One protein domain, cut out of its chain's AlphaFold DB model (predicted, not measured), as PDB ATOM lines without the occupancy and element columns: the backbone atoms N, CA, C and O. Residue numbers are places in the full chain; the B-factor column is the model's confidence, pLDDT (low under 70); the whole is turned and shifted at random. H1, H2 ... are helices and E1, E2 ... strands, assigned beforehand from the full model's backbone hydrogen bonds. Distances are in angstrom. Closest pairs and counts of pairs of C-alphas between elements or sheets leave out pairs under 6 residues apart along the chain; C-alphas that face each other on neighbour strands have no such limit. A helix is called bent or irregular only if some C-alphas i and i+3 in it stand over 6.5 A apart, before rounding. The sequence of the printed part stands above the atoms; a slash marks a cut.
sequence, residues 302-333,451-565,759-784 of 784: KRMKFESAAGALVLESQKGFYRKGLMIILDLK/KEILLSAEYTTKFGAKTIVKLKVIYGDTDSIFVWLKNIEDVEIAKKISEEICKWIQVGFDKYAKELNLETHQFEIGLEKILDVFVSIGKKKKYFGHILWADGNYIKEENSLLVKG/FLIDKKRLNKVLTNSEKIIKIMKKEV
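What this domain is: This is residues 302 to 333, 451 to 565 and 759 to 784 of the 784 residues of the protein "DNA-directed DNA polymerase" of marine sediment metagenome (UniProt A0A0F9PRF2). A strongly twisted sheet of seven strands, with E5 and E6 sharply bent, has two helices, H1 and H2, packed on it, while H3 lies side by side with H2 away from the sheet. Residues 302 to 310 stick out as a free arm. The printed part has 173 residues in three pieces, with three named helices and seven named strands in the order E1 E2 H1 E3 E4 H2 E5 E6 E7 H3. The branched sheet has antiparallel neighbour pairs E1 and E5, E2 and E4, E2 and E5, E3 and E4, E5 and E6, E6 and E7, and the class is mixed, helices and strands. The whole is compact, with a radius of gyration of the C-alphas of 17.3 A and spans of 62 by 44 by 27 A.

Where its parts are: Residues 302 to 319 hold no named element. E1 is residues 320 to 322, beginning at C-alpha 320 at (159.599, 154.094, 211.001), and E2 is residues 325 to 332, 23.2 A long. After the first cut, H1 is residues 451 to 466, 22.2 A long. E3, residues 471 to 477, and E4, residues 480 to 486, are 18.1 A and 19.1 A long. H2, residues 491 to 515, is the longest helix by residues and is 36.0 A long, from C-alpha 491 at (139.586, 159.010, 206.333). E5, residues 525 to 536, is 22.5 A from end to end and bends by 100 degrees at residue 533. E6, residues 543 to 550, is 16.6 A and bends by 80 degrees at residue 547; E7 is residues 561 to 564. After the second cut, H3, residues 763 to 783, is 30.8 A long and ends at C-alpha 783 at (139.395, 130.091, 190.917).

How they stand to each other: E5 has three neighbours in the sheet: E1, beside residues 533 to 536, and E2, beside residues 525 to 532, lie on one side of it, and E6 on the other side. N 322 and O 534 of E1 and E5 are 2.8 A apart, and N 327 and O 531 of E2 and E5 are 2.7 A apart, both within hydrogen-bond range. E4 lies on the other side of E2 from E5, with N 328 and O 483 at 2.9 A. E3 and E4 form a hairpin, with N 474 and O 482 at 2.8 A, and E3 is an edge strand. E5, E6 and E7 form a meander, each strand the antiparallel neighbour of the one before; N 535 and O 544 are 2.8 A apart, and N 545 and O 562 are 2.9 A apart. H1 is on the sheet at a height of 8.8 A, over E4, and runs along the strands, at 10 degrees to E4 on the local plane. H2 is on the sheet at a height of 6.4 A, over E2, and runs slantwise to the strands, at 37 degrees to E2 on the local plane. H1 and H2 touch, H2 with residues 501 to 509 alone, at a steep tilt of 56 degrees, opposite ways; their closest C-alphas, of Tyr 459 and Ile 505, are 5.2 A apart. H3 is not on the sheet. H3 touches H2 at a shallow tilt of 4 degrees, the same way, with the closest C-alphas, of Val 507 and Lys 781, 6.6 A apart. H1 and H3 are close but not clearly touching, with the C-alphas of Phe 463 and Ser 773 closest at 7.9 A. Every O i to N i+4 pair is within hydrogen-bond range in H1 and H2, and 15 of 17 are in H3.

The domain as a whole: The two C-alphas farthest apart, of Lys 302 and Lys 764, are 65.1 A apart. Without residues 302 to 310, which stand free, the body spans 46 by 45 by 27 A. Residues 334 to 450 are not printed, and C-alphas 333 and 451 are 14.8 A apart; residues 566 to 758 are not printed either, and C-alphas 565 and 759 are 35.1 A apart. Of the links that are printed whole, no link is long. The mean pLDDT of the printed part is 88.3, and residues 302 to 310, 759 to 765 and 784 are under 70.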
ATOM      1  N   LYS A 302     146.181 116.375 237.294       56.88
ATOM      2  CA  LYS A 302     147.551 115.865 237.357       56.88
ATOM      3  C   LYS A 302     148.392 116.723 236.420       56.88
ATOM      4  O   LYS A 302     148.030 116.894 235.263       56.88
ATOM      5  N   ARG A 303     149.507 117.247 236.937       53.78
ATOM      6  CA  ARG A 303     150.489 118.041 236.185       53.78
ATOM      7  C   ARG A 303     151.097 117.192 235.066       53.78
ATOM      8  O   ARG A 303     152.140 116.575 235.268       53.78
ATOM      9  N   MET A 304     150.449 117.131 233.912       54.09
ATOM     10  CA  MET A 304     151.109 116.701 232.688       54.09
ATOM     11  C   MET A 304     151.841 117.927 232.159       54.09
ATOM     12  O   MET A 304     151.207 118.888 231.742       54.09
ATOM     13  N   LYS A 305     153.173 117.935 232.268       53.75
ATOM     14  CA  LYS A 305     153.979 118.949 231.590       53.75
ATOM     15  C   LYS A 305     153.986 118.589 230.113       53.75
ATOM     16  O   LYS A 305     154.664 117.639 229.734       53.75
ATOM     17  N   PHE A 306     153.231 119.322 229.316       59.38
ATOM     18  CA  PHE A 306     153.402 119.309 227.872       59.38
ATOM     19  C   PHE A 306     154.426 120.384 227.504       59.38
ATOM     20  O   PHE A 306     154.485 121.435 228.146       59.38
ATOM     21  N   GLU A 307     155.279 120.120 226.516       57.53
ATOM     22  CA  GLU A 307     156.086 121.193 225.938       57.53
ATOM     23  C   GLU A 307     155.136 122.137 225.199       57.53
ATOM     24  O   GLU A 307     154.495 121.745 224.227       57.53
ATOM     25  N   SER A 308     154.998 123.368 225.697       53.28
ATOM     26  CA  SER A 308     154.180 124.382 225.037       53.28
ATOM     27  C   SER A 308     154.771 124.683 223.663       53.28
ATOM     28  O   SER A 308     155.950 125.047 223.568       53.28
ATOM     29  N   ALA A 309     153.969 124.592 222.610       55.25
ATOM     30  CA  ALA A 309     154.394 125.013 221.286       55.25
ATOM     31  C   ALA A 309     154.642 126.539 221.216       55.25
ATOM     32  O   ALA A 309     154.309 127.306 222.123       55.25
ATOM     33  N   ALA A 310     155.252 127.008 220.122       60.22
ATOM     34  CA  ALA A 310     155.572 128.424 219.923       60.22
ATOM     35  C   ALA A 310     154.314 129.314 220.005       60.22
ATOM     36  O   ALA A 310     153.325 129.022 219.354       60.22
ATOM     37  N   GLY A 311     154.335 130.419 220.760       70.75
ATOM     38  CA  GLY A 311     153.158 131.285 220.969       70.75
ATOM     39  C   GLY A 311     152.578 131.959 219.707       70.75
ATOM     40  O   GLY A 311     152.956 131.658 218.578       70.75
ATOM     41  N   ALA A 312     151.646 132.900 219.884       79.00
ATOM     42  CA  ALA A 312     151.034 133.650 218.777       79.00
ATOM     43  C   ALA A 312     152.064 134.297 217.824       79.00
ATOM     44  O   ALA A 312     153.127 134.766 218.252       79.00
ATOM     45  N   LEU A 313     151.731 134.357 216.530       85.44
ATOM     46  CA  LEU A 313     152.599 134.956 215.521       85.44
ATOM     47  C   LEU A 313     152.600 136.479 215.663       85.44
ATOM     48  O   LEU A 313     151.569 137.143 215.696       85.44
ATOM     49  N   VAL A 314     153.802 137.045 215.704       86.00
ATOM     50  CA  VAL A 314     154.006 138.490 215.621       86.00
ATOM     51  C   VAL A 314     154.966 138.732 214.474       86.00
ATOM     52  O   VAL A 314     156.148 138.381 214.591       86.00
ATOM     53  N   LEU A 315     154.447 139.317 213.394       87.81
ATOM     54  CA  LEU A 315     155.234 139.681 212.221       87.81
ATOM     55  C   LEU A 315     156.286 140.723 212.607       87.81
ATOM     56  O   LEU A 315     156.145 141.457 213.592       87.81
ATOM     57  N   GLU A 316     157.370 140.795 211.842       86.44
ATOM     58  CA  GLU A 316     158.384 141.814 212.085       86.44
ATOM     59  C   GLU A 316     157.795 143.217 211.919       86.44
ATOM     60  O   GLU A 316     157.065 143.511 210.971       86.44
ATOM     61  N   SER A 317     158.096 144.091 212.880       89.38
ATOM     62  CA  SER A 317     157.667 145.482 212.823       89.38
ATOM     63  C   SER A 317     158.711 146.292 212.077       89.38
ATOM     64  O   SER A 317     159.863 146.368 212.507       89.38
ATOM     65  N   GLN A 318     158.310 146.948 210.995       92.88
ATOM     66  CA  GLN A 318     159.191 147.890 210.326       92.88
ATOM     67  C   GLN A 318     159.318 149.162 211.168       92.88
ATOM     68  O   GLN A 318     158.337 149.843 211.473       92.88
ATOM     69  N   LYS A 319     160.557 149.476 211.548       94.38
ATOM     70  CA  LYS A 319     160.906 150.723 212.230       94.38
ATOM     71  C   LYS A 319     160.605 151.909 211.312       94.38
ATOM     72  O   LYS A 319     161.071 151.937 210.174       94.38
ATOM     73  N   GLY A 320     159.893 152.916 211.810       94.94
ATOM     74  CA  GLY A 320     159.599 154.094 211.001       94.94
ATOM     75  C   GLY A 320     158.669 155.112 211.644       94.94
ATOM     76  O   GLY A 320     157.947 154.818 212.597       94.94
ATOM     77  N   PHE A 321     158.701 156.320 211.075       95.19
ATOM     78  CA  PHE A 321     157.784 157.420 211.359       95.19
ATOM     79  C   PHE A 321     156.889 157.651 210.135       95.19
ATOM     80  O   PHE A 321     157.295 158.267 209.146       95.19
ATOM     81  N   TYR A 322     155.664 157.142 210.208       94.75
ATOM     82  CA  TYR A 322     154.676 157.144 209.138       94.75
ATOM     83  C   TYR A 322     153.710 158.316 209.338       94.75
ATOM     84  O   TYR A 322     152.918 158.315 210.276       94.75
ATOM     85  N   ARG A 323     153.831 159.342 208.484       89.94
ATOM     86  CA  ARG A 323     153.047 160.596 208.556       89.94
ATOM     87  C   ARG A 323     152.613 161.174 207.200       89.94
ATOM     88  O   ARG A 323     152.001 162.232 207.147       89.94
ATOM     89  N   LYS A 324     153.022 160.539 206.094       89.19
ATOM     90  CA  LYS A 324     152.687 160.934 204.711       89.19
ATOM     91  C   LYS A 324     151.672 159.941 204.142       89.19
ATOM     92  O   LYS A 324     152.014 159.073 203.339       89.19
ATOM     93  N   GLY A 325     150.458 160.012 204.668       91.50
ATOM     94  CA  GLY A 325     149.375 159.066 204.418       91.50
ATOM     95  C   GLY A 325     148.866 158.410 205.703       91.50
ATOM     96  O   GLY A 325     149.491 158.550 206.754       91.50
ATOM     97  N   LEU A 326     147.752 157.692 205.604       96.50
ATOM     98  CA  LEU A 326     147.063 157.067 206.730       96.50
ATOM     99  C   LEU A 326     147.546 155.630 206.981       96.50
ATOM    100  O   LEU A 326     147.825 154.865 206.059       96.50
ATOM    101  N   MET A 327     147.635 155.252 208.249       97.88
ATOM    102  CA  MET A 327     147.810 153.884 208.722       97.88
ATOM    103  C   MET A 327     146.438 153.320 209.082       97.88
ATOM    104  O   MET A 327     145.759 153.872 209.944       97.88
ATOM    105  N   ILE A 328     146.048 152.214 208.462       98.25
ATOM    106  CA  ILE A 328     144.862 151.456 208.860       98.25
ATOM    107  C   ILE A 328     145.291 150.231 209.668       98.25
ATOM    108  O   ILE A 328     146.314 149.609 209.370       98.25
ATOM    109  N   ILE A 329     144.521 149.900 210.696       97.88
ATOM    110  CA  ILE A 329     144.677 148.676 211.481       97.88
ATOM    111  C   ILE A 329     143.472 147.799 211.171       97.88
ATOM    112  O   ILE A 329     142.335 148.221 211.398       97.88
ATOM    113  N   LEU A 330     143.734 146.619 210.617       97.94
ATOM    114  CA  LEU A 330     142.729 145.591 210.367       97.94
ATOM    115  C   LEU A 330     142.886 144.498 211.423       97.94
ATOM    116  O   LEU A 330     144.013 144.071 211.661       97.94
ATOM    117  N   ASP A 331     141.788 144.066 212.034       96.31
ATOM    118  CA  ASP A 331     141.758 143.167 213.193       96.31
ATOM    119  C   ASP A 331     140.789 141.995 212.963       96.31
ATOM    120  O   ASP A 331     139.705 142.176 212.389       96.31
ATOM    121  N   LEU A 332     141.193 140.789 213.369       94.88
ATOM    122  CA  LEU A 332     140.408 139.562 213.251       94.88
ATOM    123  C   LEU A 332     139.298 139.540 214.302       94.88
ATOM    124  O   LEU A 332     139.518 139.575 215.514       94.88
ATOM    125  N   LYS A 333     138.047 139.433 213.850       90.81
ATOM    126  CA  LYS A 333     136.900 139.530 214.757       90.81
ATOM    127  C   LYS A 333     136.727 138.242 215.547       90.81
ATOM    128  O   LYS A 333     136.205 137.279 215.006       90.81
ATOM    129  N   LYS A 451     148.075 131.342 210.639       95.25
ATOM    130  CA  LYS A 451     147.778 131.249 209.213       95.25
ATOM    131  C   LYS A 451     146.804 132.339 208.750       95.25
ATOM    132  O   LYS A 451     147.058 132.920 207.693       95.25
ATOM    133  N   GLU A 452     145.779 132.687 209.533       95.62
ATOM    134  CA  GLU A 452     144.868 133.807 209.234       95.62
ATOM    135  C   GLU A 452     145.628 135.136 209.088       95.62
ATOM    136  O   GLU A 452     145.406 135.879 208.126       95.62
ATOM    137  N   ILE A 453     146.601 135.416 209.962       95.31
ATOM    138  CA  ILE A 453     147.444 136.620 209.857       95.31
ATOM    139  C   ILE A 453     148.341 136.613 208.625       95.31
ATOM    140  O   ILE A 453     148.476 137.639 207.949       95.31
ATOM    141  N   LEU A 454     148.958 135.472 208.313       95.81
ATOM    142  CA  LEU A 454     149.802 135.345 207.125       95.81
ATOM    143  C   LEU A 454     148.989 135.582 205.848       95.81
ATOM    144  O   LEU A 454     149.412 136.363 204.995       95.81
ATOM    145  N   LEU A 455     147.798 134.982 205.753       96.75
ATOM    146  CA  LEU A 455     146.872 135.197 204.638       96.75
ATOM    147  C   LEU A 455     146.409 136.657 204.569       96.75
ATOM    148  O   LEU A 455     146.400 137.245 203.488       96.75
ATOM    149  N   SER A 456     146.110 137.276 205.712       97.62
ATOM    150  CA  SER A 456     145.715 138.687 205.781       97.62
ATOM    151  C   SER A 456     146.796 139.608 205.205       97.62
ATOM    152  O   SER A 456     146.510 140.478 204.376       97.62
ATOM    153  N   ALA A 457     148.060 139.395 205.581       97.31
ATOM    154  CA  ALA A 457     149.192 140.158 205.057       97.31
ATOM    155  C   ALA A 457     149.456 139.879 203.564       97.31
ATOM    156  O   ALA A 457     149.716 140.810 202.791       97.31
ATOM    157  N   GLU A 458     149.364 138.615 203.144       96.94
ATOM    158  CA  GLU A 458     149.557 138.186 201.758       96.94
ATOM    159  C   GLU A 458     148.512 138.815 200.824       96.94
ATOM    160  O   GLU A 458     148.865 139.458 199.832       96.94
ATOM    161  N   TYR A 459     147.225 138.683 201.152       97.62
ATOM    162  CA  TYR A 459     146.131 139.183 200.320       97.62
ATOM    163  C   TYR A 459     146.055 140.713 200.319       97.62
ATOM    164  O   TYR A 459     145.791 141.303 199.269       97.62
ATOM    165  N   THR A 460     146.414 141.369 201.427       97.81
ATOM    166  CA  THR A 460     146.616 142.829 201.449       97.81
ATOM    167  C   THR A 460     147.725 143.254 200.486       97.81
ATOM    168  O   THR A 460     147.576 144.214 199.730       97.81
ATOM    169  N   THR A 461     148.845 142.528 200.473       96.56
ATOM    170  CA  THR A 461     149.968 142.816 199.568       96.56
ATOM    171  C   THR A 461     149.570 142.595 198.105       96.56
ATOM    172  O   THR A 461     149.870 143.438 197.257       96.56
ATOM    173  N   LYS A 462     148.821 141.523 197.808       95.81
ATOM    174  CA  LYS A 462     148.252 141.258 196.474       95.81
ATOM    175  C   LYS A 462     147.312 142.376 196.012       95.81
ATOM    176  O   LYS A 462     147.409 142.787 194.857       95.81
ATOM    177  N   PHE A 463     146.457 142.902 196.894       95.69
ATOM    178  CA  PHE A 463     145.601 144.055 196.590       95.69
ATOM    179  C   PHE A 463     146.436 145.279 196.188       95.69
ATOM    180  O   PHE A 463     146.183 145.895 195.153       95.69
ATOM    181  N   GLY A 464     147.475 145.607 196.963       93.38
ATOM    182  CA  GLY A 464     148.378 146.718 196.646       93.38
ATOM    183  C   GLY A 464     149.132 146.539 195.322       93.38
ATOM    184  O   GLY A 464     149.344 147.508 194.604       93.38
ATOM    185  N   ALA A 465     149.508 145.303 194.977       93.06
ATOM    186  CA  ALA A 465     150.221 144.990 193.736       93.06
ATOM    187  C   ALA A 465     149.323 145.019 192.486       93.06
ATOM    188  O   ALA A 465     149.795 145.330 191.395       93.06
ATOM    189  N   LYS A 466     148.035 144.683 192.630       92.69
ATOM    190  CA  LYS A 466     147.076 144.595 191.515       92.69
ATOM    191  C   LYS A 466     146.195 145.840 191.349       92.69
ATOM    192  O   LYS A 466     145.392 145.903 190.420       92.69
ATOM    193  N   THR A 467     146.323 146.832 192.229       89.62
ATOM    194  CA  THR A 467     145.569 148.093 192.168       89.62
ATOM    195  C   THR A 467     146.511 149.296 192.106       89.62
ATOM    196  O   THR A 467     147.723 149.173 192.234       89.62
ATOM    197  N   ILE A 468     145.963 150.499 191.902       86.62
ATOM    198  CA  ILE A 468     146.755 151.743 191.924       86.62
ATOM    199  C   ILE A 468     147.105 152.198 193.358       86.62
ATOM    200  O   ILE A 468     147.817 153.186 193.542       86.62
ATOM    201  N   VAL A 469     146.570 151.523 194.381       89.94
ATOM    202  CA  VAL A 469     146.729 151.917 195.781       89.94
ATOM    203  C   VAL A 469     148.125 151.527 196.258       89.94
ATOM    204  O   VAL A 469     148.417 150.364 196.524       89.94
ATOM    205  N   LYS A 470     148.996 152.525 196.422       93.38
ATOM    206  CA  LYS A 470     150.325 152.327 197.008       93.38
ATOM    207  C   LYS A 470     150.188 152.056 198.508       93.38
ATOM    208  O   LYS A 470     150.007 152.986 199.291       93.38
ATOM    209  N   LEU A 471     150.333 150.800 198.922       96.06
ATOM    210  CA  LEU A 471     150.287 150.407 200.333       96.06
ATOM    211  C   LEU A 471     151.505 149.589 200.768       96.06
ATOM    212  O   LEU A 471     152.300 149.140 199.939       96.06
ATOM    213  N   LYS A 472     151.671 149.409 202.080       96.31
ATOM    214  CA  LYS A 472     152.641 148.467 202.652       96.31
ATOM    215  C   LYS A 472     152.132 147.907 203.977       96.31
ATOM    216  O   LYS A 472     151.735 148.684 204.839       96.31
ATOM    217  N   VAL A 473     152.216 146.590 204.166       97.00
ATOM    218  CA  VAL A 473     152.044 145.975 205.491       97.00
ATOM    219  C   VAL A 473     153.303 146.266 206.319       97.00
ATOM    220  O   VAL A 473     154.423 145.937 205.920       97.00
ATOM    221  N   ILE A 474     153.129 146.982 207.426       95.75
ATOM    222  CA  ILE A 474     154.207 147.510 208.275       95.75
ATOM    223  C   ILE A 474     154.476 146.605 209.470       95.75
ATOM    224  O   ILE A 474     155.616 146.513 209.930       95.75
ATOM    225  N   TYR A 475     153.427 145.979 209.993       94.81
ATOM    226  CA  TYR A 475     153.475 145.177 211.203       94.81
ATOM    227  C   TYR A 475     152.266 144.234 211.266       94.81
ATOM    228  O   TYR A 475     151.262 144.478 210.599       94.81
ATOM    229  N   GLY A 476     152.360 143.187 212.083       92.38
ATOM    230  CA  GLY A 476     151.233 142.348 212.472       92.38
ATOM    231  C   GLY A 476     151.412 141.865 213.908       92.38
ATOM    232  O   GLY A 476     152.505 141.427 214.280       92.38
ATOM    233  N   ASP A 477     150.369 141.993 214.722       87.88
ATOM    234  CA  ASP A 477     150.379 141.660 216.144       87.88
ATOM    235  C   ASP A 477     149.220 140.727 216.473       87.88
ATOM    236  O   ASP A 477     148.127 141.206 216.733       87.88
ATOM    237  N   THR A 478     149.492 139.418 216.512       83.94
ATOM    238  CA  THR A 478     148.566 138.347 216.931       83.94
ATOM    239  C   THR A 478     147.309 138.201 216.076       83.94
ATOM    240  O   THR A 478     147.224 137.225 215.353       83.94
ATOM    241  N   ASP A 479     146.391 139.158 216.147       90.38
ATOM    242  CA  ASP A 479     145.071 139.211 215.514       90.38
ATOM    243  C   ASP A 479     144.926 140.411 214.559       90.38
ATOM    244  O   ASP A 479     143.924 140.539 213.860       90.38
ATOM    245  N   SER A 480     145.950 141.268 214.462       94.88
ATOM    246  CA  SER A 480     145.897 142.496 213.663       94.88
ATOM    247  C   SER A 480     147.031 142.640 212.652       94.88
ATOM    248  O   SER A 480     148.166 142.215 212.885       94.88
ATOM    249  N   ILE A 481     146.750 143.328 211.540       97.31
ATOM    250  CA  ILE A 481     147.744 143.815 210.576       97.31
ATOM    251  C   ILE A 481     147.680 145.339 210.434       97.31
ATOM    252  O   ILE A 481     146.618 145.959 210.429       97.31
ATOM    253  N   PHE A 482     148.853 145.952 210.293       97.88
ATOM    254  CA  PHE A 482     149.040 147.396 210.188       97.88
ATOM    255  C   PHE A 482     149.430 147.731 208.757       97.88
ATOM    256  O   PHE A 482     150.500 147.329 208.290       97.88
ATOM    257  N   VAL A 483     148.581 148.475 208.059       98.25
ATOM    258  CA  VAL A 483     148.739 148.757 206.634       98.25
ATOM    259  C   VAL A 483     148.882 150.257 206.429       98.25
ATOM    260  O   VAL A 483     147.972 151.037 206.692       98.25
ATOM    261  N   TRP A 484     150.039 150.678 205.928       97.94
ATOM    262  CA  TRP A 484     150.274 152.072 205.580       97.94
ATOM    263  C   TRP A 484     149.786 152.350 204.160       97.94
ATOM    264  O   TRP A 484     150.368 151.845 203.197       97.94
ATOM    265  N   LEU A 485     148.743 153.168 204.033       96.56
ATOM    266  CA  LEU A 485     148.217 153.684 202.774       96.56
ATOM    267  C   LEU A 485     148.978 154.965 202.403       96.56
ATOM    268  O   LEU A 485     148.726 156.049 202.937       96.56
ATOM    269  N   LYS A 486     149.947 154.853 201.493       92.88
ATOM    270  CA  LYS A 486     150.800 155.984 201.105       92.88
ATOM    271  C   LYS A 486     149.979 157.025 200.352       92.88
ATOM    272  O   LYS A 486     149.229 156.678 199.444       92.88
ATOM    273  N   ASN A 487     150.183 158.298 200.686       87.31
ATOM    274  CA  ASN A 487     149.550 159.444 200.018       87.31
ATOM    275  C   ASN A 487     148.004 159.448 200.062       87.31
ATOM    276  O   ASN A 487     147.371 160.190 199.312       87.31
ATOM    277  N   ILE A 488     147.389 158.641 200.935       91.38
ATOM    278  CA  ILE A 488     145.956 158.710 201.245       91.38
ATOM    279  C   ILE A 488     145.802 159.483 202.538       91.38
ATOM    280  O   ILE A 488     146.346 159.068 203.552       91.38
ATOM    281  N   GLU A 489     145.078 160.592 202.496       89.94
ATOM    282  CA  GLU A 489     144.950 161.511 203.629       89.94
ATOM    283  C   GLU A 489     143.517 161.655 204.149       89.94
ATOM    284  O   GLU A 489     143.332 162.104 205.280       89.94
ATOM    285  N   ASP A 490     142.537 161.246 203.343       91.00
ATOM    286  CA  ASP A 490     141.108 161.290 203.641       91.00
ATOM    287  C   ASP A 490     140.666 159.985 204.324       91.00
ATOM    288  O   ASP A 490     140.904 158.881 203.821       91.00
ATOM    289  N   VAL A 491     140.029 160.126 205.488       92.88
ATOM    290  CA  VAL A 491     139.586 159.010 206.333       92.88
ATOM    291  C   VAL A 491     138.487 158.189 205.654       92.88
ATOM    292  O   VAL A 491     138.508 156.964 205.742       92.88
ATOM    293  N   GLU A 492     137.560 158.819 204.935       93.44
ATOM    294  CA  GLU A 492     136.467 158.123 204.246       93.44
ATOM    295  C   GLU A 492     136.974 157.341 203.029       93.44
ATOM    296  O   GLU A 492     136.513 156.232 202.752       93.44
ATOM    297  N   ILE A 493     137.982 157.868 202.327       92.00
ATOM    298  CA  ILE A 493     138.677 157.113 201.273       92.00
ATOM    299  C   ILE A 493     139.406 155.907 201.879       92.00
ATOM    300  O   ILE A 493     139.308 154.802 201.340       92.00
ATOM    301  N   ALA A 494     140.103 156.087 203.005       95.00
ATOM    302  CA  ALA A 494     140.791 154.993 203.687       95.00
ATOM    303  C   ALA A 494     139.826 153.893 204.162       95.00
ATOM    304  O   ALA A 494     140.149 152.717 204.002       95.00
ATOM    305  N   LYS A 495     138.630 154.248 204.657       95.50
ATOM    306  CA  LYS A 495     137.572 153.280 205.004       95.50
ATOM    307  C   LYS A 495     137.158 152.437 203.799       95.50
ATOM    308  O   LYS A 495     137.244 151.216 203.860       95.50
ATOM    309  N   LYS A 496     136.826 153.066 202.670       94.31
ATOM    310  CA  LYS A 496     136.440 152.340 201.445       94.31
ATOM    311  C   LYS A 496     137.552 151.426 200.929       94.31
ATOM    312  O   LYS A 496     137.297 150.293 200.538       94.31
ATOM    313  N   ILE A 497     138.803 151.892 200.962       95.12
ATOM    314  CA  ILE A 497     139.962 151.056 200.615       95.12
ATOM    315  C   ILE A 497     140.080 149.870 201.581       95.12
ATOM    316  O   ILE A 497     140.341 148.753 201.141       95.12
ATOM    317  N   SER A 498     139.879 150.089 202.882       96.56
ATOM    318  CA  SER A 498     139.955 149.023 203.883       96.56
ATOM    319  C   SER A 498     138.878 147.952 203.693       96.56
ATOM    320  O   SER A 498     139.184 146.772 203.825       96.56
ATOM    321  N   GLU A 499     137.657 148.335 203.306       95.75
ATOM    322  CA  GLU A 499     136.569 147.403 202.989       95.75
ATOM    323  C   GLU A 499     136.938 146.504 201.804       95.75
ATOM    324  O   GLU A 499     136.757 145.289 201.866       95.75
ATOM    325  N   GLU A 500     137.526 147.074 200.750       95.94
ATOM    326  CA  GLU A 500     138.022 146.297 199.613       95.94
ATOM    327  C   GLU A 500     139.167 145.360 200.004       95.94
ATOM    328  O   GLU A 500     139.158 144.193 199.618       95.94
ATOM    329  N   ILE A 501     140.118 145.821 200.822       97.62
ATOM    330  CA  ILE A 501     141.186 144.957 201.345       97.62
ATOM    331  C   ILE A 501     140.584 143.785 202.134       97.62
ATOM    332  O   ILE A 501     140.978 142.642 201.910       97.62
ATOM    333  N   CYS A 502     139.592 144.033 202.996       97.50
ATOM    334  CA  CYS A 502     138.918 142.976 203.753       97.50
ATOM    335  C   CYS A 502     138.224 141.966 202.825       97.50
ATOM    336  O   CYS A 502     138.341 140.765 203.052       97.50
ATOM    337  N   LYS A 503     137.581 142.411 201.733       97.19
ATOM    338  CA  LYS A 503     136.994 141.504 200.725       97.19
ATOM    339  C   LYS A 503     138.046 140.616 200.057       97.19
ATOM    340  O   LYS A 503     137.774 139.447 199.801       97.19
ATOM    341  N   TRP A 504     139.235 141.145 199.768       97.38
ATOM    342  CA  TRP A 504     140.334 140.345 199.219       97.38
ATOM    343  C   TRP A 504     140.833 139.312 200.224       97.38
ATOM    344  O   TRP A 504     141.006 138.154 199.855       97.38
ATOM    345  N   ILE A 505     141.031 139.711 201.483       97.81
ATOM    346  CA  ILE A 505     141.430 138.790 202.554       97.81
ATOM    347  C   ILE A 505     140.381 137.686 202.729       97.81
ATOM    348  O   ILE A 505     140.754 136.519 202.818       97.81
ATOM    349  N   GLN A 506     139.090 138.028 202.665       96.81
ATOM    350  CA  GLN A 506     137.999 137.059 202.746       96.81
ATOM    351  C   GLN A 506     138.104 135.979 201.663       96.81
ATOM    352  O   GLN A 506     137.969 134.808 201.976       96.81
ATOM    353  N   VAL A 507     138.454 136.326 200.417       96.50
ATOM    354  CA  VAL A 507     138.695 135.317 199.363       96.50
ATOM    355  C   VAL A 507     139.831 134.356 199.740       96.50
ATOM    356  O   VAL A 507     139.791 133.175 199.398       96.50
ATOM    357  N   GLY A 508     140.854 134.845 200.445       96.62
ATOM    358  CA  GLY A 508     141.911 134.002 200.999       96.62
ATOM    359  C   GLY A 508     141.421 133.070 202.099       96.62
ATOM    360  O   GLY A 508     141.795 131.900 202.101       96.62
ATOM    361  N   PHE A 509     140.554 133.559 202.984       97.38
ATOM    362  CA  PHE A 509     139.916 132.738 204.011       97.38
ATOM    363  C   PHE A 509     138.979 131.687 203.420       97.38
ATOM    364  O   PHE A 509     139.071 130.535 203.826       97.38
ATOM    365  N   ASP A 510     138.166 132.037 202.423       96.94
ATOM    366  CA  ASP A 510     137.251 131.108 201.751       96.94
ATOM    367  C   ASP A 510     138.034 129.968 201.071       96.94
ATOM    368  O   ASP A 510     137.679 128.793 201.181       96.94
ATOM    369  N   LYS A 511     139.152 130.300 200.405       96.38
ATOM    370  CA  LYS A 511     140.057 129.304 199.817       96.38
ATOM    371  C   LYS A 511     140.648 128.387 200.881       96.38
ATOM    372  O   LYS A 511     140.655 127.173 200.724       96.38
ATOM    373  N   TYR A 512     141.156 128.981 201.953       96.88
ATOM    374  CA  TYR A 512     141.783 128.248 203.038       96.88
ATOM    375  C   TYR A 512     140.783 127.340 203.767       96.88
ATOM    376  O   TYR A 512     141.103 126.192 204.039       96.88
ATOM    377  N   ALA A 513     139.543 127.783 203.978       96.62
ATOM    378  CA  ALA A 513     138.486 126.973 204.576       96.62
ATOM    379  C   ALA A 513     138.184 125.695 203.769       96.62
ATOM    380  O   ALA A 513     137.999 124.633 204.363       96.62
ATOM    381  N   LYS A 514     138.223 125.762 202.429       95.19
ATOM    382  CA  LYS A 514     138.122 124.569 201.568       95.19
ATOM    383  C   LYS A 514     139.276 123.590 201.801       95.19
ATOM    384  O   LYS A 514     139.044 122.389 201.848       95.19
ATOM    385  N   GLU A 515     140.502 124.084 202.001       95.25
ATOM    386  CA  GLU A 515     141.665 123.243 202.343       95.25
ATOM    387  C   GLU A 515     141.540 122.574 203.724       95.25
ATOM    388  O   GLU A 515     142.221 121.582 203.978       95.25
ATOM    389  N   LEU A 516     140.685 123.109 204.600       96.25
ATOM    390  CA  LEU A 516     140.380 122.585 205.935       96.25
ATOM    391  C   LEU A 516     139.122 121.686 205.956       96.25
ATOM    392  O   LEU A 516     138.629 121.341 207.031       96.25
ATOM    393  N   ASN A 517     138.575 121.313 204.791       95.88
ATOM    394  CA  ASN A 517     137.327 120.543 204.647       95.88
ATOM    395  C   ASN A 517     136.094 121.192 205.312       95.88
ATOM    396  O   ASN A 517     135.133 120.505 205.678       95.88
ATOM    397  N   LEU A 518     136.106 122.521 205.453       94.81
ATOM    398  CA  LEU A 518     135.020 123.275 206.070       94.81
ATOM    399  C   LEU A 518     133.928 123.593 205.047       94.81
ATOM    400  O   LEU A 518     134.175 124.241 204.032       94.81
ATOM    401  N   GLU A 519     132.695 123.188 205.349       87.88
ATOM    402  CA  GLU A 519     131.513 123.573 204.562       87.88
ATOM    403  C   GLU A 519     131.152 125.046 204.774       87.88
ATOM    404  O   GLU A 519     130.733 125.741 203.850       87.88
ATOM    405  N   THR A 520     131.338 125.529 206.004       90.19
ATOM    406  CA  THR A 520     131.172 126.931 206.390       90.19
ATOM    407  C   THR A 520     132.250 127.306 207.400       90.19
ATOM    408  O   THR A 520     132.760 126.454 208.125       90.19
ATOM    409  N   HIS A 521     132.611 128.586 207.458       94.50
ATOM    410  CA  HIS A 521     133.571 129.102 208.430       94.50
ATOM    411  C   HIS A 521     133.170 130.506 208.883       94.50
ATOM    412  O   HIS A 521     132.348 131.169 208.249       94.50
ATOM    413  N   GLN A 522     133.765 130.964 209.985       93.25
ATOM    414  CA  GLN A 522     133.510 132.296 210.534       93.25
ATOM    415  C   GLN A 522     134.688 133.276 210.403       93.25
ATOM    416  O   GLN A 522     134.538 134.433 210.804       93.25
ATOM    417  N   PHE A 523     135.831 132.845 209.850       95.94
ATOM    418  CA  PHE A 523     137.019 133.687 209.616       95.94
ATOM    419  C   PHE A 523     136.641 135.049 209.022       95.94
ATOM    420  O   PHE A 523     135.976 135.117 207.987       95.94
ATOM    421  N   GLU A 524     137.025 136.127 209.706       95.06
ATOM    422  CA  GLU A 524     136.611 137.486 209.361       95.06
ATOM    423  C   GLU A 524     137.610 138.507 209.907       95.06
ATOM    424  O   GLU A 524     137.935 138.499 211.098       95.06
ATOM    425  N   ILE A 525     138.007 139.448 209.056       96.06
ATOM    426  CA  ILE A 525     138.824 140.606 209.419       96.06
ATOM    427  C   ILE A 525     138.050 141.898 209.141       96.06
ATOM    428  O   ILE A 525     137.260 141.969 208.199       96.06
ATOM    429  N   GLY A 526     138.255 142.931 209.957       95.94
ATOM    430  CA  GLY A 526     137.612 144.228 209.760       95.94
ATOM    431  C   GLY A 526     138.507 145.405 210.117       95.94
ATOM    432  O   GLY A 526     139.513 145.255 210.802       95.94
ATOM    433  N   LEU A 527     138.124 146.596 209.659       97.19
ATOM    434  CA  LEU A 527     138.790 147.838 210.039       97.19
ATOM    435  C   LEU A 527     138.533 148.153 211.519       97.19
ATOM    436  O   LEU A 527     137.388 148.348 211.921       97.19
ATOM    437  N   GLU A 528     139.606 148.276 212.296       95.81
ATOM    438  CA  GLU A 528     139.550 148.640 213.713       95.81
ATOM    439  C   GLU A 528     139.877 150.126 213.917       95.81
ATOM    440  O   GLU A 528     139.136 150.844 214.589       95.81
ATOM    441  N   LYS A 529     140.981 150.614 213.324       97.31
ATOM    442  CA  LYS A 529     141.468 151.992 213.531       97.31
ATOM    443  C   LYS A 529     142.054 152.617 212.273       97.31
ATOM    444  O   LYS A 529     142.653 151.934 211.445       97.31
ATOM    445  N   ILE A 530     141.969 153.943 212.197       98.06
ATOM    446  CA  ILE A 530     142.674 154.778 211.220       98.06
ATOM    447  C   ILE A 530     143.506 155.810 211.975       98.06
ATOM    448  O   ILE A 530     142.995 156.545 212.823       98.06
ATOM    449  N   LEU A 531     144.793 155.865 211.644       97.56
ATOM    450  CA  LEU A 531     145.769 156.766 212.231       97.56
ATOM    451  C   LEU A 531     146.437 157.597 211.146       97.56
ATOM    452  O   LEU A 531     146.722 157.106 210.059       97.56
ATOM    453  N   ASP A 532     146.743 158.847 211.442       94.81
ATOM    454  CA  ASP A 532     147.485 159.735 210.545       94.81
ATOM    455  C   ASP A 532     148.955 159.919 210.922       94.81
ATOM    456  O   ASP A 532     149.781 160.273 210.080       94.81
ATOM    457  N   VAL A 533     149.283 159.639 212.179       95.12
ATOM    458  CA  VAL A 533     150.645 159.486 212.663       95.12
ATOM    459  C   VAL A 533     150.784 158.100 213.269       95.12
ATOM    460  O   VAL A 533     150.036 157.723 214.166       95.12
ATOM    461  N   PHE A 534     151.780 157.348 212.812       96.69
ATOM    462  CA  PHE A 534     152.174 156.086 213.422       96.69
ATOM    463  C   PHE A 534     153.694 156.009 213.540       96.69
ATOM    464  O   PHE A 534     154.426 156.307 212.593       96.69
ATOM    465  N   VAL A 535     154.180 155.600 214.707       96.50
ATOM    466  CA  VAL A 535     155.605 155.453 214.996       96.50
ATOM    467  C   VAL A 535     155.859 154.073 215.579       96.50
ATOM    468  O   VAL A 535     155.331 153.724 216.635       96.50
ATOM    469  N   SER A 536     156.722 153.306 214.913       95.69
ATOM    470  CA  SER A 536     157.249 152.037 215.418       95.69
ATOM    471  C   SER A 536     158.756 152.132 215.612       95.69
ATOM    472  O   SER A 536     159.484 152.591 214.728       95.69
ATOM    473  N   ILE A 537     159.239 151.633 216.752       93.56
ATOM    474  CA  ILE A 537     160.677 151.526 217.036       93.56
ATOM    475  C   ILE A 537     161.296 150.214 216.531       93.56
ATOM    476  O   ILE A 537     162.420 149.885 216.909       93.56
ATOM    477  N   GLY A 538     160.566 149.443 215.715       90.56
ATOM    478  CA  GLY A 538     161.022 148.160 215.169       90.56
ATOM    479  C   GLY A 538     161.072 147.026 216.195       90.56
ATOM    480  O   GLY A 538     161.703 146.001 215.968       90.56
ATOM    481  N   LYS A 539     160.433 147.205 217.357       89.25
ATOM    482  CA  LYS A 539     160.290 146.161 218.377       89.25
ATOM    483  C   LYS A 539     158.841 145.703 218.447       89.25
ATOM    484  O   LYS A 539     157.929 146.528 218.426       89.25
ATOM    485  N   LYS A 540     158.646 144.391 218.604       88.81
ATOM    486  CA  LYS A 540     157.326 143.783 218.823       88.81
ATOM    487  C   LYS A 540     156.589 144.504 219.960       88.81
ATOM    488  O   LYS A 540     157.188 144.799 220.997       88.81
ATOM    489  N   LYS A 541     155.305 144.795 219.741       88.81
ATOM    490  CA  LYS A 541     154.391 145.462 220.681       88.81
ATOM    491  C   LYS A 541     154.833 146.853 221.160       88.81
ATOM    492  O   LYS A 541     154.324 147.305 222.178       88.81
ATOM    493  N   LYS A 542     155.762 147.540 220.474       92.25
ATOM    494  CA  LYS A 542     156.232 148.891 220.845       92.25
ATOM    495  C   LYS A 542     155.993 149.917 219.740       92.25
ATOM    496  O   LYS A 542     156.848 150.126 218.878       92.25
ATOM    497  N   TYR A 543     154.840 150.573 219.806       94.81
ATOM    498  CA  TYR A 543     154.421 151.603 218.859       94.81
ATOM    499  C   TYR A 543     153.470 152.613 219.513       94.81
ATOM    500  O   TYR A 543     152.872 152.349 220.561       94.81
ATOM    501  N   PHE A 544     153.360 153.791 218.911       96.38
ATOM    502  CA  PHE A 544     152.380 154.804 219.285       96.38
ATOM    503  C   PHE A 544     151.861 155.511 218.035       96.38
ATOM    504  O   PHE A 544     152.450 155.401 216.958       96.38
ATOM    505  N   GLY A 545     150.750 156.224 218.164       95.81
ATOM    506  CA  GLY A 545     150.190 156.967 217.049       95.81
ATOM    507  C   GLY A 545     149.024 157.858 217.434       95.81
ATOM    508  O   GLY A 545     148.605 157.897 218.594       95.81
ATOM    509  N   HIS A 546     148.531 158.581 216.440       95.94
ATOM    510  CA  HIS A 546     147.402 159.489 216.534       95.94
ATOM    511  C   HIS A 546     146.195 158.867 215.839       95.94
ATOM    512  O   HIS A 546     146.244 158.598 214.643       95.94
ATOM    513  N   ILE A 547     145.144 158.570 216.599       96.38
ATOM    514  CA  ILE A 547     143.919 157.950 216.095       96.38
ATOM    515  C   ILE A 547     142.968 159.046 215.625       96.38
ATOM    516  O   ILE A 547     142.566 159.893 216.415       96.38
ATOM    517  N   LEU A 548     142.549 158.971 214.363       94.62
ATOM    518  CA  LEU A 548     141.479 159.812 213.822       94.62
ATOM    519  C   LEU A 548     140.110 159.145 213.958       94.62
ATOM    520  O   LEU A 548     139.101 159.805 214.195       94.62
ATOM    521  N   TRP A 549     140.078 157.824 213.793       95.88
ATOM    522  CA  TRP A 549     138.859 157.029 213.798       95.88
ATOM    523  C   TRP A 549     139.127 155.656 214.412       95.88
ATOM    524  O   TRP A 549     140.164 155.046 214.128       95.88
ATOM    525  N   ALA A 550     138.205 155.167 215.238       92.44
ATOM    526  CA  ALA A 550     138.215 153.806 215.765       92.44
ATOM    527  C   ALA A 550     136.794 153.330 216.086       92.44
ATOM    528  O   ALA A 550     135.965 154.119 216.539       92.44
ATOM    529  N   ASP A 551     136.526 152.042 215.868       83.19
ATOM    530  CA  ASP A 551     135.276 151.373 216.268       83.19
ATOM    531  C   ASP A 551     133.999 152.146 215.875       83.19
ATOM    532  O   ASP A 551     133.105 152.380 216.690       83.19
ATOM    533  N   GLY A 552     133.922 152.609 214.625       84.31
ATOM    534  CA  GLY A 552     132.760 153.345 214.112       84.31
ATOM    535  C   GLY A 552     132.801 154.855 214.347       84.31
ATOM    536  O   GLY A 552     132.110 155.588 213.643       84.31
ATOM    537  N   ASN A 553     133.649 155.348 215.249       85.81
ATOM    538  CA  ASN A 553     133.584 156.719 215.748       85.81
ATOM    539  C   ASN A 553     134.833 157.539 215.406       85.81
ATOM    540  O   ASN A 553     135.962 157.049 215.449       85.81
ATOM    541  N   TYR A 554     134.629 158.824 215.106       89.88
ATOM    542  CA  TYR A 554     135.715 159.800 215.073       89.88
ATOM    543  C   TYR A 554     136.193 160.079 216.497       89.88
ATOM    544  O   TYR A 554     135.385 160.252 217.412       89.88
ATOM    545  N   ILE A 555     137.509 160.105 216.689       88.12
ATOM    546  CA  ILE A 555     138.107 160.252 218.014       88.12
ATOM    547  C   ILE A 555     138.433 161.721 218.272       88.12
ATOM    548  O   ILE A 555     139.043 162.390 217.441       88.12
ATOM    549  N   LYS A 556     138.019 162.224 219.439       81.62
ATOM    550  CA  LYS A 556     138.372 163.573 219.897       81.62
ATOM    551  C   LYS A 556     139.864 163.655 220.234       81.62
ATOM    552  O   LYS A 556     140.439 162.683 220.728       81.62
ATOM    553  N   GLU A 557     140.458 164.826 220.028       79.12
ATOM    554  CA  GLU A 557     141.896 165.086 220.209       79.12
ATOM    555  C   GLU A 557     142.412 164.662 221.597       79.12
ATOM    556  O   GLU A 557     143.496 164.099 221.719       79.12
ATOM    557  N   GLU A 558     141.637 164.861 222.665       77.62
ATOM    558  CA  GLU A 558     142.044 164.478 224.022       77.62
ATOM    559  C   GLU A 558     142.209 162.959 224.224       77.62
ATOM    560  O   GLU A 558     142.913 162.529 225.141       77.62
ATOM    561  N   ASN A 559     141.605 162.143 223.353       81.56
ATOM    562  CA  ASN A 559     141.597 160.679 223.430       81.56
ATOM    563  C   ASN A 559     142.342 160.002 222.266       81.56
ATOM    564  O   ASN A 559     142.371 158.773 222.187       81.56
ATOM    565  N   SER A 560     142.955 160.773 221.364       90.12
ATOM    566  CA  SER A 560     143.540 160.266 220.116       90.12
ATOM    567  C   SER A 560     144.916 159.610 220.284       90.12
ATOM    568  O   SER A 560     145.408 158.945 219.372       90.12
ATOM    569  N   LEU A 561     145.570 159.761 221.441       93.62
ATOM    570  CA  LEU A 561     146.902 159.205 221.685       93.62
ATOM    571  C   LEU A 561     146.856 157.689 221.963       93.62
ATOM    572  O   LEU A 561     146.532 157.243 223.065       93.62
ATOM    573  N   LEU A 562     147.297 156.892 220.986       93.94
ATOM    574  CA  LEU A 562     147.553 155.459 221.137       93.94
ATOM    575  C   LEU A 562     148.988 155.214 221.592       93.94
ATOM    576  O   LEU A 562     149.915 155.641 220.915       93.94
ATOM    577  N   VAL A 563     149.192 154.446 222.668       93.75
ATOM    578  CA  VAL A 563     150.529 154.002 223.105       93.75
ATOM    579  C   VAL A 563     150.498 152.522 223.484       93.75
ATOM    580  O   VAL A 563     149.663 152.103 224.289       93.75
ATOM    581  N   LYS A 564     151.412 151.720 222.926       92.00
ATOM    582  CA  LYS A 564     151.518 150.274 223.179       92.00
ATOM    583  C   LYS A 564     152.959 149.875 223.510       92.00
ATOM    584  O   LYS A 564     153.899 150.286 222.839       92.00
ATOM    585  N   GLY A 565     153.118 149.115 224.598       88.69
ATOM    586  CA  GLY A 565     154.376 148.508 225.079       88.69
ATOM    587  C   GLY A 565     155.492 149.447 225.549       88.69
ATOM    588  O   GLY A 565     156.566 148.965 225.929       88.69
ATOM    589  N   PHE A 759     150.635 161.707 193.315       42.34
ATOM    590  CA  PHE A 759     149.209 161.775 193.051       42.34
ATOM    591  C   PHE A 759     148.381 161.411 194.292       42.34
ATOM    592  O   PHE A 759     148.397 160.262 194.732       42.34
ATOM    593  N   LEU A 760     147.604 162.371 194.799       51.56
ATOM    594  CA  LEU A 760     146.455 162.105 195.664       51.56
ATOM    595  C   LEU A 760     145.441 161.254 194.881       51.56
ATOM    596  O   LEU A 760     145.146 161.534 193.714       51.56
ATOM    597  N   ILE A 761     144.915 160.197 195.501       57.09
ATOM    598  CA  ILE A 761     143.765 159.476 194.946       57.09
ATOM    599  C   ILE A 761     142.521 160.314 195.252       57.09
ATOM    600  O   ILE A 761     142.070 160.368 196.391       57.09
ATOM    601  N   ASP A 762     141.990 160.992 194.236       65.75
ATOM    602  CA  ASP A 762     140.718 161.711 194.323       65.75
ATOM    603  C   ASP A 762     139.502 160.761 194.241       65.75
ATOM    604  O   ASP A 762     139.620 159.562 193.954       65.75
ATOM    605  N   LYS A 763     138.297 161.312 194.449       64.31
ATOM    606  CA  LYS A 763     137.031 160.560 194.379       64.31
ATOM    607  C   LYS A 763     136.795 159.877 193.019       64.31
ATOM    608  O   LYS A 763     136.175 158.818 192.987       64.31
ATOM    609  N   LYS A 764     137.285 160.431 191.900       66.38
ATOM    610  CA  LYS A 764     137.113 159.835 190.559       66.38
ATOM    611  C   LYS A 764     138.025 158.623 190.371       66.38
ATOM    612  O   LYS A 764     137.600 157.602 189.833       66.38
ATOM    613  N   ARG A 765     139.268 158.704 190.848       69.81
ATOM    614  CA  ARG A 765     140.236 157.598 190.819       69.81
ATOM    615  C   ARG A 765     139.839 156.471 191.763       69.81
ATOM    616  O   ARG A 765     140.054 155.315 191.412       69.81
ATOM    617  N   LEU A 766     139.207 156.788 192.896       77.81
ATOM    618  CA  LEU A 766     138.654 155.786 193.807       77.81
ATOM    619  C   LEU A 766     137.651 154.866 193.097       77.81
ATOM    620  O   LEU A 766     137.790 153.655 193.195       77.81
ATOM    621  N   ASN A 767     136.720 155.405 192.303       77.44
ATOM    622  CA  ASN A 767     135.764 154.576 191.556       77.44
ATOM    623  C   ASN A 767     136.463 153.578 190.620       77.44
ATOM    624  O   ASN A 767     136.075 152.417 190.559       77.44
ATOM    625  N   LYS A 768     137.549 153.990 189.952       76.31
ATOM    626  CA  LYS A 768     138.350 153.083 189.113       76.31
ATOM    627  C   LYS A 768     139.007 151.966 189.931       76.31
ATOM    628  O   LYS A 768     139.095 150.840 189.449       76.31
ATOM    629  N   VAL A 769     139.458 152.261 191.154       75.50
ATOM    630  CA  VAL A 769     139.979 151.244 192.083       75.50
ATOM    631  C   VAL A 769     138.890 150.254 192.465       75.50
ATOM    632  O   VAL A 769     139.129 149.057 192.354       75.50
ATOM    633  N   LEU A 770     137.705 150.740 192.847       79.44
ATOM    634  CA  LEU A 770     136.573 149.897 193.238       79.44
ATOM    635  C   LEU A 770     136.159 148.963 192.092       79.44
ATOM    636  O   LEU A 770     136.168 147.748 192.258       79.44
ATOM    637  N   THR A 771     135.933 149.498 190.888       79.00
ATOM    638  CA  THR A 771     135.551 148.683 189.721       79.00
ATOM    639  C   THR A 771     136.618 147.651 189.348       79.00
ATOM    640  O   THR A 771     136.295 146.525 188.963       79.00
ATOM    641  N   ASN A 772     137.904 148.004 189.437       80.19
ATOM    642  CA  ASN A 772     138.980 147.055 189.155       80.19
ATOM    643  C   ASN A 772     139.087 145.974 190.238       80.19
ATOM    644  O   ASN A 772     139.271 144.805 189.904       80.19
ATOM    645  N   SER A 773     138.944 146.356 191.510       80.62
ATOM    646  CA  SER A 773     138.917 145.434 192.647       80.62
ATOM    647  C   SER A 773     137.807 144.398 192.474       80.62
ATOM    648  O   SER A 773     138.085 143.202 192.481       80.62
ATOM    649  N   GLU A 774     136.577 144.837 192.190       79.81
ATOM    650  CA  GLU A 774     135.419 143.961 191.974       79.81
ATOM    651  C   GLU A 774     135.639 142.950 190.844       79.81
ATOM    652  O   GLU A 774     135.351 141.759 190.999       79.81
ATOM    653  N   LYS A 775     136.197 143.398 189.709       79.81
ATOM    654  CA  LYS A 775     136.523 142.514 188.581       79.81
ATOM    655  C   LYS A 775     137.525 141.434 188.982       79.81
ATOM    656  O   LYS A 775     137.331 140.273 188.629       79.81
ATOM    657  N   ILE A 776     138.571 141.795 189.723       78.06
ATOM    658  CA  ILE A 776     139.605 140.843 190.139       78.06
ATOM    659  C   ILE A 776     139.075 139.887 191.207       78.06
ATOM    660  O   ILE A 776     139.308 138.686 191.099       78.06
ATOM    661  N   ILE A 777     138.306 140.379 192.183       79.50
ATOM    662  CA  ILE A 777     137.635 139.531 193.178       79.50
ATOM    663  C   ILE A 777     136.759 138.495 192.471       79.50
ATOM    664  O   ILE A 777     136.792 137.324 192.837       79.50
ATOM    665  N   LYS A 778     136.010 138.885 191.430       80.88
ATOM    666  CA  LYS A 778     135.180 137.951 190.654       80.88
ATOM    667  C   LYS A 778     136.004 136.860 189.964       80.88
ATOM    668  O   LYS A 778     135.532 135.733 189.871       80.88
ATOM    669  N   ILE A 779     137.210 137.178 189.489       78.75
ATOM    670  CA  ILE A 779     138.136 136.188 188.913       78.75
ATOM    671  C   ILE A 779     138.647 135.255 190.012       78.75
ATOM    672  O   ILE A 779     138.508 134.045 189.887       78.75
ATOM    673  N   MET A 780     139.139 135.804 191.123       80.94
ATOM    674  CA  MET A 780     139.668 135.004 192.230       80.94
ATOM    675  C   MET A 780     138.597 134.087 192.836       80.94
ATOM    676  O   MET A 780     138.877 132.934 193.116       80.94
ATOM    677  N   LYS A 781     137.348 134.551 192.965       80.88
ATOM    678  CA  LYS A 781     136.221 133.725 193.427       80.88
ATOM    679  C   LYS A 781     135.819 132.613 192.458       80.88
ATOM    680  O   LYS A 781     135.171 131.675 192.889       80.88
ATOM    681  N   LYS A 782     136.136 132.726 191.163       76.81
ATOM    682  CA  LYS A 782     135.944 131.625 190.205       76.81
ATOM    683  C   LYS A 782     137.051 130.578 190.303       76.81
ATOM    684  O   LYS A 782     136.805 129.427 189.974       76.81
ATOM    685  N   GLU A 783     138.256 130.991 190.693       70.69
ATOM    686  CA  GLU A 783     139.395 130.091 190.917       70.69
ATOM    687  C   GLU A 783     139.282 129.316 192.239       70.69
ATOM    688  O   GLU A 783     139.848 128.231 192.350       70.69
ATOM    689  N   VAL A 784     138.597 129.894 193.235       65.12
ATOM    690  CA  VAL A 784     138.323 129.288 194.548       65.12
ATOM    691  C   VAL A 784     137.142 128.350 194.462       65.12
ATOM    692  O   VAL A 784     137.323 127.164 194.812       65.12
TER     693      VAL A 784